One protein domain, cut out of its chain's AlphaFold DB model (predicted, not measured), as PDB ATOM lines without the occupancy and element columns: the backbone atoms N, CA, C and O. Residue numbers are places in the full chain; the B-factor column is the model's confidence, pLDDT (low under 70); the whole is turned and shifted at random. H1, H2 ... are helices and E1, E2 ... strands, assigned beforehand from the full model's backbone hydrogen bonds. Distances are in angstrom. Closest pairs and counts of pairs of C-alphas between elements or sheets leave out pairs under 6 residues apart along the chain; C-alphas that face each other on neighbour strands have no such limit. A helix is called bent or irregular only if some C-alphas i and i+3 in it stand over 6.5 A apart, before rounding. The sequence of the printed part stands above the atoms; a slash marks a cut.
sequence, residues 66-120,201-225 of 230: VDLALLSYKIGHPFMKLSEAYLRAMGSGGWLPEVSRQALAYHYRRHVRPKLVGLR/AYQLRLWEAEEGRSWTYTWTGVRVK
ATOM      1  N   VAL A  66      67.895  85.121 -19.979       94.25
ATOM      2  CA  VAL A  66      66.751  85.281 -20.886       94.25
ATOM      3  C   VAL A  66      65.783  84.107 -20.746       94.25
ATOM      4  O   VAL A  66      64.571  84.315 -20.663       94.25
ATOM      5  N   ASP A  67      66.301  82.878 -20.663       94.12
ATOM      6  CA  ASP A  67      65.482  81.678 -20.471       94.12
ATOM      7  C   ASP A  67      64.771  81.713 -19.114       94.12
ATOM      8  O   ASP A  67      63.573  81.439 -19.044       94.12
ATOM      9  N   LEU A  68      65.487  82.091 -18.050       91.81
ATOM     10  CA  LEU A  68      64.948  82.197 -16.690       91.81
ATOM     11  C   LEU A  68      63.890  83.303 -16.574       91.81
ATOM     12  O   LEU A  68      62.848  83.080 -15.962       91.81
ATOM     13  N   ALA A  69      64.101  84.456 -17.212       93.19
ATOM     14  CA  ALA A  69      63.122  85.542 -17.271       93.19
ATOM     15  C   ALA A  69      61.838  85.129 -17.994       93.19
ATOM     16  O   ALA A  69      60.731  85.350 -17.495       93.19
ATOM     17  N   LEU A  70      61.969  84.478 -19.150       94.06
ATOM     18  CA  LEU A  70      60.818  83.947 -19.876       94.06
ATOM     19  C   LEU A  70      60.101  82.860 -19.071       94.06
ATOM     20  O   LEU A  70      58.872  82.863 -19.024       94.06
ATOM     21  N   LEU A  71      60.845  81.955 -18.430       90.44
ATOM     22  CA  LEU A  71      60.297  80.890 -17.592       90.44
ATOM     23  C   LEU A  71      59.486  81.464 -16.427       90.44
ATOM     24  O   LEU A  71      58.327  81.088 -16.269       90.44
ATOM     25  N   SER A  72      60.056  82.415 -15.680       88.12
ATOM     26  CA  SER A  72      59.406  83.107 -14.564       88.12
ATOM     27  C   SER A  72      57.989  83.554 -14.907       88.12
ATOM     28  O   SER A  72      57.030  83.149 -14.249       88.12
ATOM     29  N   TYR A  73      57.835  84.353 -15.963       88.38
ATOM     30  CA  TYR A  73      56.527  84.880 -16.347       88.38
ATOM     31  C   TYR A  73      55.639  83.835 -17.010       88.38
ATOM     32  O   TYR A  73      54.422  83.943 -16.935       88.38
ATOM     33  N   LYS A  74      56.208  82.825 -17.672       87.25
ATOM     34  CA  LYS A  74      55.414  81.795 -18.344       87.25
ATOM     35  C   LYS A  74      54.820  80.759 -17.403       87.25
ATOM     36  O   LYS A  74      53.784  80.206 -17.754       87.25
ATOM     37  N   ILE A  75      55.432  80.544 -16.239       82.00
ATOM     38  CA  ILE A  75      54.869  79.734 -15.153       82.00
ATOM     39  C   ILE A  75      53.551  80.361 -14.670       82.00
ATOM     40  O   ILE A  75      52.528  79.690 -14.673       82.00
ATOM     41  N   GLY A  76      53.549  81.656 -14.335       76.25
ATOM     42  CA  GLY A  76      52.340  82.347 -13.860       76.25
ATOM     43  C   GLY A  76      51.414  82.852 -14.974       76.25
ATOM     44  O   GLY A  76      50.223  83.050 -14.778       76.25
ATOM     45  N   HIS A  77      51.923  83.081 -16.182       81.00
ATOM     46  CA  HIS A  77      51.140  83.638 -17.285       81.00
ATOM     47  C   HIS A  77      51.437  82.918 -18.609       81.00
ATOM     48  O   HIS A  77      52.044  83.499 -19.522       81.00
ATOM     49  N   PRO A  78      50.965  81.667 -18.781       80.88
ATOM     50  CA  PRO A  78      51.267  80.854 -19.962       80.88
ATOM     51  C   PRO A  78      50.922  81.545 -21.291       80.88
ATOM     52  O   PRO A  78      51.660  81.428 -22.275       80.88
ATOM     53  N   PHE A  79      49.849  82.342 -21.310       84.06
ATOM     54  CA  PHE A  79      49.347  83.034 -22.503       84.06
ATOM     55  C   PHE A  79      49.975  84.413 -22.766       84.06
ATOM     56  O   PHE A  79      49.750  84.984 -23.830       84.06
ATOM     57  N   MET A  80      50.794  84.946 -21.850       88.50
ATOM     58  CA  MET A  80      51.436  86.257 -22.020       88.50
ATOM     59  C   MET A  80      52.332  86.280 -23.266       88.50
ATOM     60  O   MET A  80      53.033  85.307 -23.562       88.50
ATOM     61  N   LYS A  81      52.354  87.382 -24.023       93.62
ATOM     62  CA  LYS A  81      53.253  87.493 -25.187       93.62
ATOM     63  C   LYS A  81      54.712  87.447 -24.719       93.62
ATOM     64  O   LYS A  81      55.046  88.043 -23.705       93.62
ATOM     65  N   LEU A  82      55.602  86.791 -25.473       96.06
ATOM     66  CA  LEU A  82      57.022  86.670 -25.086       96.06
ATOM     67  C   LEU A  82      57.700  88.031 -24.899       96.06
ATOM     68  O   LEU A  82      58.443  88.219 -23.945       96.06
ATOM     69  N   SER A  83      57.409  88.983 -25.787       94.62
ATOM     70  CA  SER A  83      57.924  90.350 -25.686       94.62
ATOM     71  C   SER A  83      57.417  91.061 -24.435       94.62
ATOM     72  O   SER A  83      58.176  91.759 -23.783       94.62
ATOM     73  N   GLU A  84      56.147  90.863 -24.084       94.69
ATOM     74  CA  GLU A  84      55.551  91.449 -22.883       94.69
ATOM     75  C   GLU A  84      56.158  90.845 -21.613       94.69
ATOM     76  O   GLU A  84      56.562  91.588 -20.727       94.69
ATOM     77  N   ALA A  85      56.284  89.516 -21.553       92.75
ATOM     78  CA  ALA A  85      56.940  88.814 -20.453       92.75
ATOM     79  C   ALA A  85      58.367  89.330 -20.234       92.75
ATOM     80  O   ALA A  85      58.750  89.653 -19.112       92.75
ATOM     81  N   TYR A  86      59.129  89.473 -21.319       95.19
ATOM     82  CA  TYR A  86      60.501  89.956 -21.250       95.19
ATOM     83  C   TYR A  86      60.597  91.431 -20.833       95.19
ATOM     84  O   TYR A  86      61.399  91.774 -19.970       95.19
ATOM     85  N   LEU A  87      59.737  92.299 -21.377       93.62
ATOM     86  CA  LEU A  87      59.665  93.712 -20.983       93.62
ATOM     87  C   LEU A  87      59.315  93.875 -19.500       93.62
ATOM     88  O   LEU A  87      59.921  94.697 -18.816       93.62
ATOM     89  N   ARG A  88      58.371  93.075 -18.986       91.69
ATOM     90  CA  ARG A  88      58.027  93.077 -17.557       91.69
ATOM     91  C   ARG A  88      59.200  92.618 -16.696       91.69
ATOM     92  O   ARG A  88      59.449  93.243 -15.671       91.69
ATOM     93  N   ALA A  89      59.935  91.589 -17.125       91.56
ATOM     94  CA  ALA A  89      61.132  91.136 -16.424       91.56
ATOM     95  C   ALA A  89      62.180  92.257 -16.332       91.56
ATOM     96  O   ALA A  89      62.593  92.599 -15.227       91.56
ATOM     97  N   MET A  90      62.507  92.908 -17.456       90.94
ATOM     98  CA  MET A  90      63.436  94.050 -17.484       90.94
ATOM     99  C   MET A  90      62.978  95.206 -16.585       90.94
ATOM    100  O   MET A  90      63.786  95.791 -15.872       90.94
ATOM    101  N   GLY A  91      61.676  95.513 -16.573       87.69
ATOM    102  CA  GLY A  91      61.110  96.569 -15.728       87.69
ATOM    103  C   GLY A  91      61.019  96.217 -14.239       87.69
ATOM    104  O   GLY A  91      60.757  97.096 -13.424       87.69
ATOM    105  N   SER A  92      61.209  94.947 -13.872       82.69
ATOM    106  CA  SER A  92      61.083  94.484 -12.487       82.69
ATOM    107  C   SER A  92      62.401  94.480 -11.710       82.69
ATOM    108  O   SER A  92      62.369  94.320 -10.494       82.69
ATOM    109  N   GLY A  93      63.538  94.729 -12.365       77.12
ATOM    110  CA  GLY A  93      64.857  94.790 -11.734       77.12
ATOM    111  C   GLY A  93      65.776  93.618 -12.093       77.12
ATOM    112  O   GLY A  93      65.381  92.646 -12.739       77.12
ATOM    113  N   GLY A  94      67.040  93.740 -11.683       77.06
ATOM    114  CA  GLY A  94      68.128  92.880 -12.147       77.06
ATOM    115  C   GLY A  94      68.605  93.247 -13.559       77.06
ATOM    116  O   GLY A  94      67.949  93.986 -14.290       77.06
ATOM    117  N   TRP A  95      69.782  92.749 -13.943       85.81
ATOM    118  CA  TRP A  95      70.322  92.978 -15.286       85.81
ATOM    119  C   TRP A  95      69.870  91.880 -16.252       85.81
ATOM    120  O   TRP A  95      70.099  90.692 -15.996       85.81
ATOM    121  N   LEU A  96      69.281  92.302 -17.372       90.62
ATOM    122  CA  LEU A  96      68.884  91.475 -18.507       90.62
ATOM    123  C   LEU A  96      69.384  92.128 -19.807       90.62
ATOM    124  O   LEU A  96      69.300  93.351 -19.932       90.62
ATOM    125  N   PRO A  97      69.898  91.351 -20.775       91.38
ATOM    126  CA  PRO A  97      70.377  91.903 -22.039       91.38
ATOM    127  C   PRO A  97      69.220  92.361 -22.936       91.38
ATOM    128  O   PRO A  97      68.118  91.819 -22.882       91.38
ATOM    129  N   GLU A  98      69.464  93.305 -23.839       91.88
ATOM    130  CA  GLU A  98      68.511  93.568 -24.918       91.88
ATOM    131  C   GLU A  98      68.536  92.416 -25.931       91.88
ATOM    132  O   GLU A  98      69.593  91.983 -26.389       91.88
ATOM    133  N   VAL A  99      67.359  91.903 -26.292       94.25
ATOM    134  CA  VAL A  99      67.226  90.784 -27.235       94.25
ATOM    135  C   VAL A  99      66.127  91.062 -28.243       94.25
ATOM    136  O   VAL A  99      65.044  91.546 -27.913       94.25
ATOM    137  N   SER A 100      66.390  90.704 -29.499       95.50
ATOM    138  CA  SER A 100      65.410  90.842 -30.571       95.50
ATOM    139  C   SER A 100      64.223  89.894 -30.371       95.50
ATOM    140  O   SER A 100      64.322  88.830 -29.752       95.50
ATOM    141  N   ARG A 101      63.081  90.222 -30.983       94.38
ATOM    142  CA  ARG A 101      61.888  89.357 -30.952       94.38
ATOM    143  C   ARG A 101      62.158  87.955 -31.514       94.38
ATOM    144  O   ARG A 101      61.575  86.981 -31.035       94.38
ATOM    145  N   GLN A 102      63.029  87.847 -32.518       96.00
ATOM    146  CA  GLN A 102      63.431  86.566 -33.100       96.00
ATOM    147  C   GLN A 102      64.259  85.738 -32.110       96.00
ATOM    148  O   GLN A 102      63.985  84.548 -31.947       96.00
ATOM    149  N   ALA A 103      65.199  86.372 -31.402       96.25
ATOM    150  CA  ALA A 103      65.989  85.721 -30.361       96.25
ATOM    151  C   ALA A 103      65.093  85.221 -29.217       96.25
ATOM    152  O   ALA A 103      65.164  84.048 -28.860       96.25
ATOM    153  N   LEU A 104      64.155  86.041 -28.727       96.38
ATOM    154  CA  LEU A 104      63.190  85.609 -27.705       96.38
ATOM    155  C   LEU A 104      62.373  84.386 -28.149       96.38
ATOM    156  O   LEU A 104      62.158  83.453 -27.375       96.38
ATOM    157  N   ALA A 105      61.933  84.353 -29.410       96.00
ATOM    158  CA  ALA A 105      61.208  83.209 -29.954       96.00
ATOM    159  C   ALA A 105      62.085  81.951 -30.081       96.00
ATOM    160  O   ALA A 105      61.574  80.834 -29.957       96.00
ATOM    161  N   TYR A 106      63.383  82.109 -30.353       96.75
ATOM    162  CA  TYR A 106      64.350  81.014 -30.339       96.75
ATOM    163  C   TYR A 106      64.531  80.464 -28.917       96.75
ATOM    164  O   TYR A 106      64.263  79.280 -28.700       96.75
ATOM    165  N   HIS A 107      64.860  81.332 -27.955       96.00
ATOM    166  CA  HIS A 107      65.027  80.982 -26.542       96.00
ATOM    167  C   HIS A 107      63.804  80.243 -25.996       96.00
ATOM    168  O   HIS A 107      63.897  79.124 -25.483       96.00
ATOM    169  N   TYR A 108      62.616  80.804 -26.227       94.81
ATOM    170  CA  TYR A 108      61.382  80.186 -25.772       94.81
ATOM    171  C   TYR A 108      61.160  78.794 -26.372       94.81
ATOM    172  O   TYR A 108      60.880  77.848 -25.643       94.81
ATOM    173  N   ARG A 109      61.273  78.638 -27.697       93.50
ATOM    174  CA  ARG A 109      60.981  77.352 -28.351       93.50
ATOM    175  C   ARG A 109      61.996  76.273 -27.995       93.50
ATOM    176  O   ARG A 109      61.602  75.118 -27.855       93.50
ATOM    177  N   ARG A 110      63.278  76.635 -27.887       92.94
ATOM    178  CA  ARG A 110      64.371  75.674 -27.710       92.94
ATOM    179  C   ARG A 110      64.628  75.324 -26.248       92.94
ATOM    180  O   ARG A 110      64.923  74.164 -25.972       92.94
ATOM    181  N   HIS A 111      64.513  76.290 -25.341       90.69
ATOM    182  CA  HIS A 111      64.965  76.136 -23.957       90.69
ATOM    183  C   HIS A 111      63.811  76.149 -22.956       90.69
ATOM    184  O   HIS A 111      63.765  75.283 -22.087       90.69
ATOM    185  N   VAL A 112      62.848  77.063 -23.109       90.19
ATOM    186  CA  VAL A 112      61.793  77.277 -22.101       90.19
ATOM    187  C   VAL A 112      60.593  76.350 -22.302       90.19
ATOM    188  O   VAL A 112      60.225  75.611 -21.395       90.19
ATOM    189  N   ARG A 113      59.988  76.328 -23.495       88.06
ATOM    190  CA  ARG A 113      58.773  75.549 -23.798       88.06
ATOM    191  C   ARG A 113      58.896  74.062 -23.432       88.06
ATOM    192  O   ARG A 113      57.941  73.549 -22.856       88.06
ATOM    193  N   PRO A 114      60.021  73.360 -23.693       83.19
ATOM    194  CA  PRO A 114      60.170  71.960 -23.283       83.19
ATOM    195  C   PRO A 114      60.138  71.746 -21.762       83.19
ATOM    196  O   PRO A 114      59.888  70.633 -21.316       83.19
ATOM    197  N   LYS A 115      60.406  72.788 -20.964       78.88
ATOM    198  CA  LYS A 115      60.354  72.755 -19.493       78.88
ATOM    199  C   LYS A 115      58.980  73.112 -18.933       78.88
ATOM    200  O   LYS A 115      58.739  72.889 -17.758       78.88
ATOM    201  N   LEU A 116      58.091  73.632 -19.775       74.50
ATOM    202  CA  LEU A 116      56.706  73.960 -19.436       74.50
ATOM    203  C   LEU A 116      55.726  72.844 -19.825       74.50
ATOM    204  O   LEU A 116      54.516  73.053 -19.850       74.50
ATOM    205  N   VAL A 117      56.220  71.665 -20.206       66.44
ATOM    206  CA  VAL A 117      55.354  70.525 -20.528       66.44
ATOM    207  C   VAL A 117      54.646  70.078 -19.251       66.44
ATOM    208  O   VAL A 117      55.297  69.857 -18.238       66.44
ATOM    209  N   GLY A 118      53.317  69.976 -19.299       60.09
ATOM    210  CA  GLY A 118      52.482  69.678 -18.127       60.09
ATOM    211  C   GLY A 118      52.019  70.919 -17.365       60.09
ATOM    212  O   GLY A 118      50.976  70.858 -16.731       60.09
ATOM    213  N   LEU A 119      52.698  72.060 -17.531       64.88
ATOM    214  CA  LEU A 119      52.259  73.341 -16.986       64.88
ATOM    215  C   LEU A 119      50.946  73.758 -17.667       64.88
ATOM    216  O   LEU A 119      50.900  73.968 -18.891       64.88
ATOM    217  N   ARG A 120      49.864  73.845 -16.899       64.94
ATOM    218  CA  ARG A 120      48.536  74.197 -17.402       64.94
ATOM    219  C   ARG A 120      48.008  75.371 -16.588       64.94
ATOM    220  O   ARG A 120      48.325  75.550 -15.428       64.94
ATOM    221  N   ALA A 201      50.551  85.178  -3.375       75.31
ATOM    222  CA  ALA A 201      51.267  84.708  -4.546       75.31
ATOM    223  C   ALA A 201      52.443  85.618  -4.874       75.31
ATOM    224  O   ALA A 201      52.344  86.844  -4.791       75.31
ATOM    225  N   TYR A 202      53.539  85.006  -5.312       78.56
ATOM    226  CA  TYR A 202      54.772  85.700  -5.653       78.56
ATOM    227  C   TYR A 202      55.225  85.318  -7.062       78.56
ATOM    228  O   TYR A 202      55.365  84.143  -7.397       78.56
ATOM    229  N   GLN A 203      55.498  86.323  -7.891       81.81
ATOM    230  CA  GLN A 203      56.178  86.154  -9.167       81.81
ATOM    231  C   GLN A 203      57.680  86.055  -8.906       81.81
ATOM    232  O   GLN A 203      58.327  87.055  -8.592       81.81
ATOM    233  N   LEU A 204      58.230  84.850  -9.044       84.38
ATOM    234  CA  LEU A 204      59.657  84.593  -8.845       84.38
ATOM    235  C   LEU A 204      60.496  85.265  -9.934       84.38
ATOM    236  O   LEU A 204      60.155  85.166 -11.118       84.38
ATOM    237  N   ARG A 205      61.615  85.880  -9.545       86.75
ATOM    238  CA  ARG A 205      62.611  86.465 -10.450       86.75
ATOM    239  C   ARG A 205      63.790  85.520 -10.647       86.75
ATOM    240  O   ARG A 205      64.889  85.741 -10.152       86.75
ATOM    241  N   LEU A 206      63.556  84.430 -11.373       87.44
ATOM    242  CA  LEU A 206      64.518  83.334 -11.490       87.44
ATOM    243  C   LEU A 206      65.843  83.761 -12.138       87.44
ATOM    244  O   LEU A 206      66.856  83.121 -11.904       87.44
ATOM    245  N   TRP A 207      65.861  84.838 -12.927       89.06
ATOM    246  CA  TRP A 207      67.087  85.360 -13.541       89.06
ATOM    247  C   TRP A 207      68.051  86.008 -12.536       89.06
ATOM    248  O   TRP A 207      69.220  86.179 -12.862       89.06
ATOM    249  N   GLU A 208      67.590  86.350 -11.328       87.69
ATOM    250  CA  GLU A 208      68.459  86.783 -10.226       87.69
ATOM    251  C   GLU A 208      69.216  85.597  -9.601       87.69
ATOM    252  O   GLU A 208      70.270  85.787  -8.997       87.69
ATOM    253  N   ALA A 209      68.724  84.367  -9.814       82.62
ATOM    254  CA  ALA A 209      69.361  83.134  -9.356       82.62
ATOM    255  C   ALA A 209      70.563  82.705 -10.229       82.62
ATOM    256  O   ALA A 209      71.052  81.582 -10.096       82.62
ATOM    257  N   GLU A 210      71.008  83.547 -11.167       86.44
ATOM    258  CA  GLU A 210      72.139  83.284 -12.054       86.44
ATOM    259  C   GLU A 210      73.162  84.420 -11.973       86.44
ATOM    260  O   GLU A 210      72.815  85.596 -12.060       86.44
ATOM    261  N   GLU A 211      74.439  84.064 -11.839       82.25
ATOM    262  CA  GLU A 211      75.570  84.987 -11.923       82.25
ATOM    263  C   GLU A 211      76.721  84.315 -12.673       82.25
ATOM    264  O   GLU A 211      77.180  83.231 -12.308       82.25
ATOM    265  N   GLY A 212      77.171  84.925 -13.773       80.56
ATOM    266  CA  GLY A 212      78.295  84.402 -14.555       80.56
ATOM    267  C   GLY A 212      78.091  82.960 -15.047       80.56
ATOM    268  O   GLY A 212      79.051  82.196 -15.122       80.56
ATOM    269  N   ARG A 213      76.852  82.571 -15.375       80.50
ATOM    270  CA  ARG A 213      76.403  81.219 -15.771       80.50
ATOM    271  C   ARG A 213      76.464  80.167 -14.670       80.50
ATOM    272  O   ARG A 213      76.284  78.978 -14.946       80.50
ATOM    273  N   SER A 214      76.655  80.598 -13.434       81.69
ATOM    274  CA  SER A 214      76.559  79.766 -12.243       81.69
ATOM    275  C   SER A 214      75.259  80.068 -11.515       81.69
ATOM    276  O   SER A 214      74.743  81.182 -11.574       81.69
ATOM    277  N   TRP A 215      74.709  79.060 -10.845       81.06
ATOM    278  CA  TRP A 215      73.582  79.290  -9.951       81.06
ATOM    279  C   TRP A 215      74.033  80.164  -8.780       81.06
ATOM    280  O   TRP A 215      75.156  80.017  -8.302       81.06
ATOM    281  N   THR A 216      73.151  81.027  -8.293       77.44
ATOM    282  CA  THR A 216      73.294  81.707  -7.004       77.44
ATOM    283  C   THR A 216      72.268  81.154  -6.019       77.44
ATOM    284  O   THR A 216      71.331  80.436  -6.381       77.44
ATOM    285  N   TYR A 217      72.467  81.458  -4.740       66.44
ATOM    286  CA  TYR A 217      71.604  80.990  -3.655       66.44
ATOM    287  C   TYR A 217      70.498  81.997  -3.293       66.44
ATOM    288  O   TYR A 217      69.779  81.782  -2.321       66.44
ATOM    289  N   THR A 218      70.357  83.088  -4.054       67.62
ATOM    290  CA  THR A 218      69.433  84.188  -3.759       67.62
ATOM    291  C   THR A 218      68.630  84.575  -4.989       67.62
ATOM    292  O   THR A 218      69.196  84.849  -6.042       67.62
ATOM    293  N   TRP A 219      67.316  84.674  -4.836       71.38
ATOM    294  CA  TRP A 219      66.431  85.345  -5.784       71.38
ATOM    295  C   TRP A 219      65.274  85.963  -5.013       71.38
ATOM    296  O   TRP A 219      64.924  85.508  -3.921       71.38
ATOM    297  N   THR A 220      64.671  86.999  -5.584       79.94
ATOM    298  CA  THR A 220      63.507  87.653  -4.991       79.94
ATOM    299  C   THR A 220      62.213  87.269  -5.706       79.94
ATOM    300  O   THR A 220      62.197  86.696  -6.803       79.94
ATOM    301  N   GLY A 221      61.089  87.556  -5.053       78.56
ATOM    302  CA  GLY A 221      59.758  87.434  -5.628       78.56
ATOM    303  C   GLY A 221      58.986  88.731  -5.444       78.56
ATOM    304  O   GLY A 221      59.124  89.402  -4.425       78.56
ATOM    305  N   VAL A 222      58.158  89.089  -6.423       80.94
ATOM    306  CA  VAL A 222      57.242  90.232  -6.301       80.94
ATOM    307  C   VAL A 222      55.860  89.707  -5.983       80.94
ATOM    308  O   VAL A 222      55.351  88.861  -6.717       80.94
ATOM    309  N   ARG A 223      55.234  90.221  -4.923       81.19
ATOM    310  CA  ARG A 223      53.847  89.879  -4.604       81.19
ATOM    311  C   ARG A 223      52.938  90.235  -5.783       81.19
ATOM    312  O   ARG A 223      52.986  91.350  -6.302       81.19
ATOM    313  N   VAL A 224      52.090  89.297  -6.192       77.06
ATOM    314  CA  VAL A 224      51.107  89.480  -7.264       77.06
ATOM    315  C   VAL A 224      49.688  89.329  -6.725       77.06
ATOM    316  O   VAL A 224      49.431  88.559  -5.806       77.06
ATOM    317  N   LYS A 225      48.750  90.097  -7.296       68.31
ATOM    318  CA  LYS A 225      47.353  90.168  -6.827       68.31
ATOM    319  C   LYS A 225      46.546  88.890  -7.043       68.31
ATOM    320  O   LYS A 225      45.543  88.703  -6.369       68.31
TER     321      LYS A 225
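AT A GLANCE: This is residues 66 to 120 and 201 to 225 of the 230 residues of an uncharacterized protein of Thermofilum pendens (UniProt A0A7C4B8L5). One helix, H1, lies in the middle, with other parts on three of its sides: H2 crosses it on one side, H3 crosses it on another, and the short helix H4 and strand E1 of a two-strand ribbon lie on the third. The printed part has 80 residues, with four named helices and two named strands in the order H1, H2, H3, E1, H4, E2; the sheet E1 - E2 is antiparallel and the class is mostly helix. It is compact, with a radius of gyration of the C-alphas of 12.0 A and spans of 30 by 27 by 23 A.

HOW THE PARTS SIT: H1, residues 66 to 76, is the hub, touching three helices. H2, residues 82 to 92, touches it about perpendicular at 82 degrees, closest at the C-alphas of Tyr 73 and Ala 85, 5.7 A. H3, residues 101 to 115, touches H1 at a steep tilt of 62 degrees, the same way, closest at the C-alphas of Leu 71 and Val 112, 6.0 A. H4, residues 206 to 209, touches H1, closest at the C-alphas of Leu 68 and Trp 207, 4.9 A. E1, residues 201 to 204, and E2, residues 221 to 224, are antiparallel neighbours at 140 degrees, with N 203 and O 222 2.8 A apart, within hydrogen-bond range. Every O i to N i+4 pair is within range in H2, 6 of 7 in H1 and 8 of 11 in H3; H4 is too short for such a pair.

IN THESE COORDINATES: H1 begins at C-alpha 66 (66.751, 85.281, -20.886) and measures 16.3 A, H2 15.4 A and H3 20.2 A. H3 is irregular, but only just: C-alphas 110 and 113 are 6.8 A apart. E1 measures 9.4 A, H4 5.3 A and E2 9.0 A, ending at C-alpha 224 (51.107, 89.480, -7.264).

THE WHOLE: Residues 121 to 200 are not printed; C-alphas 120 and 201 are 16.8 A apart across this cut. The link H4 to E2 is long. The pLDDT is under 70 at residues 117 to 120, 217 to 218 and 225.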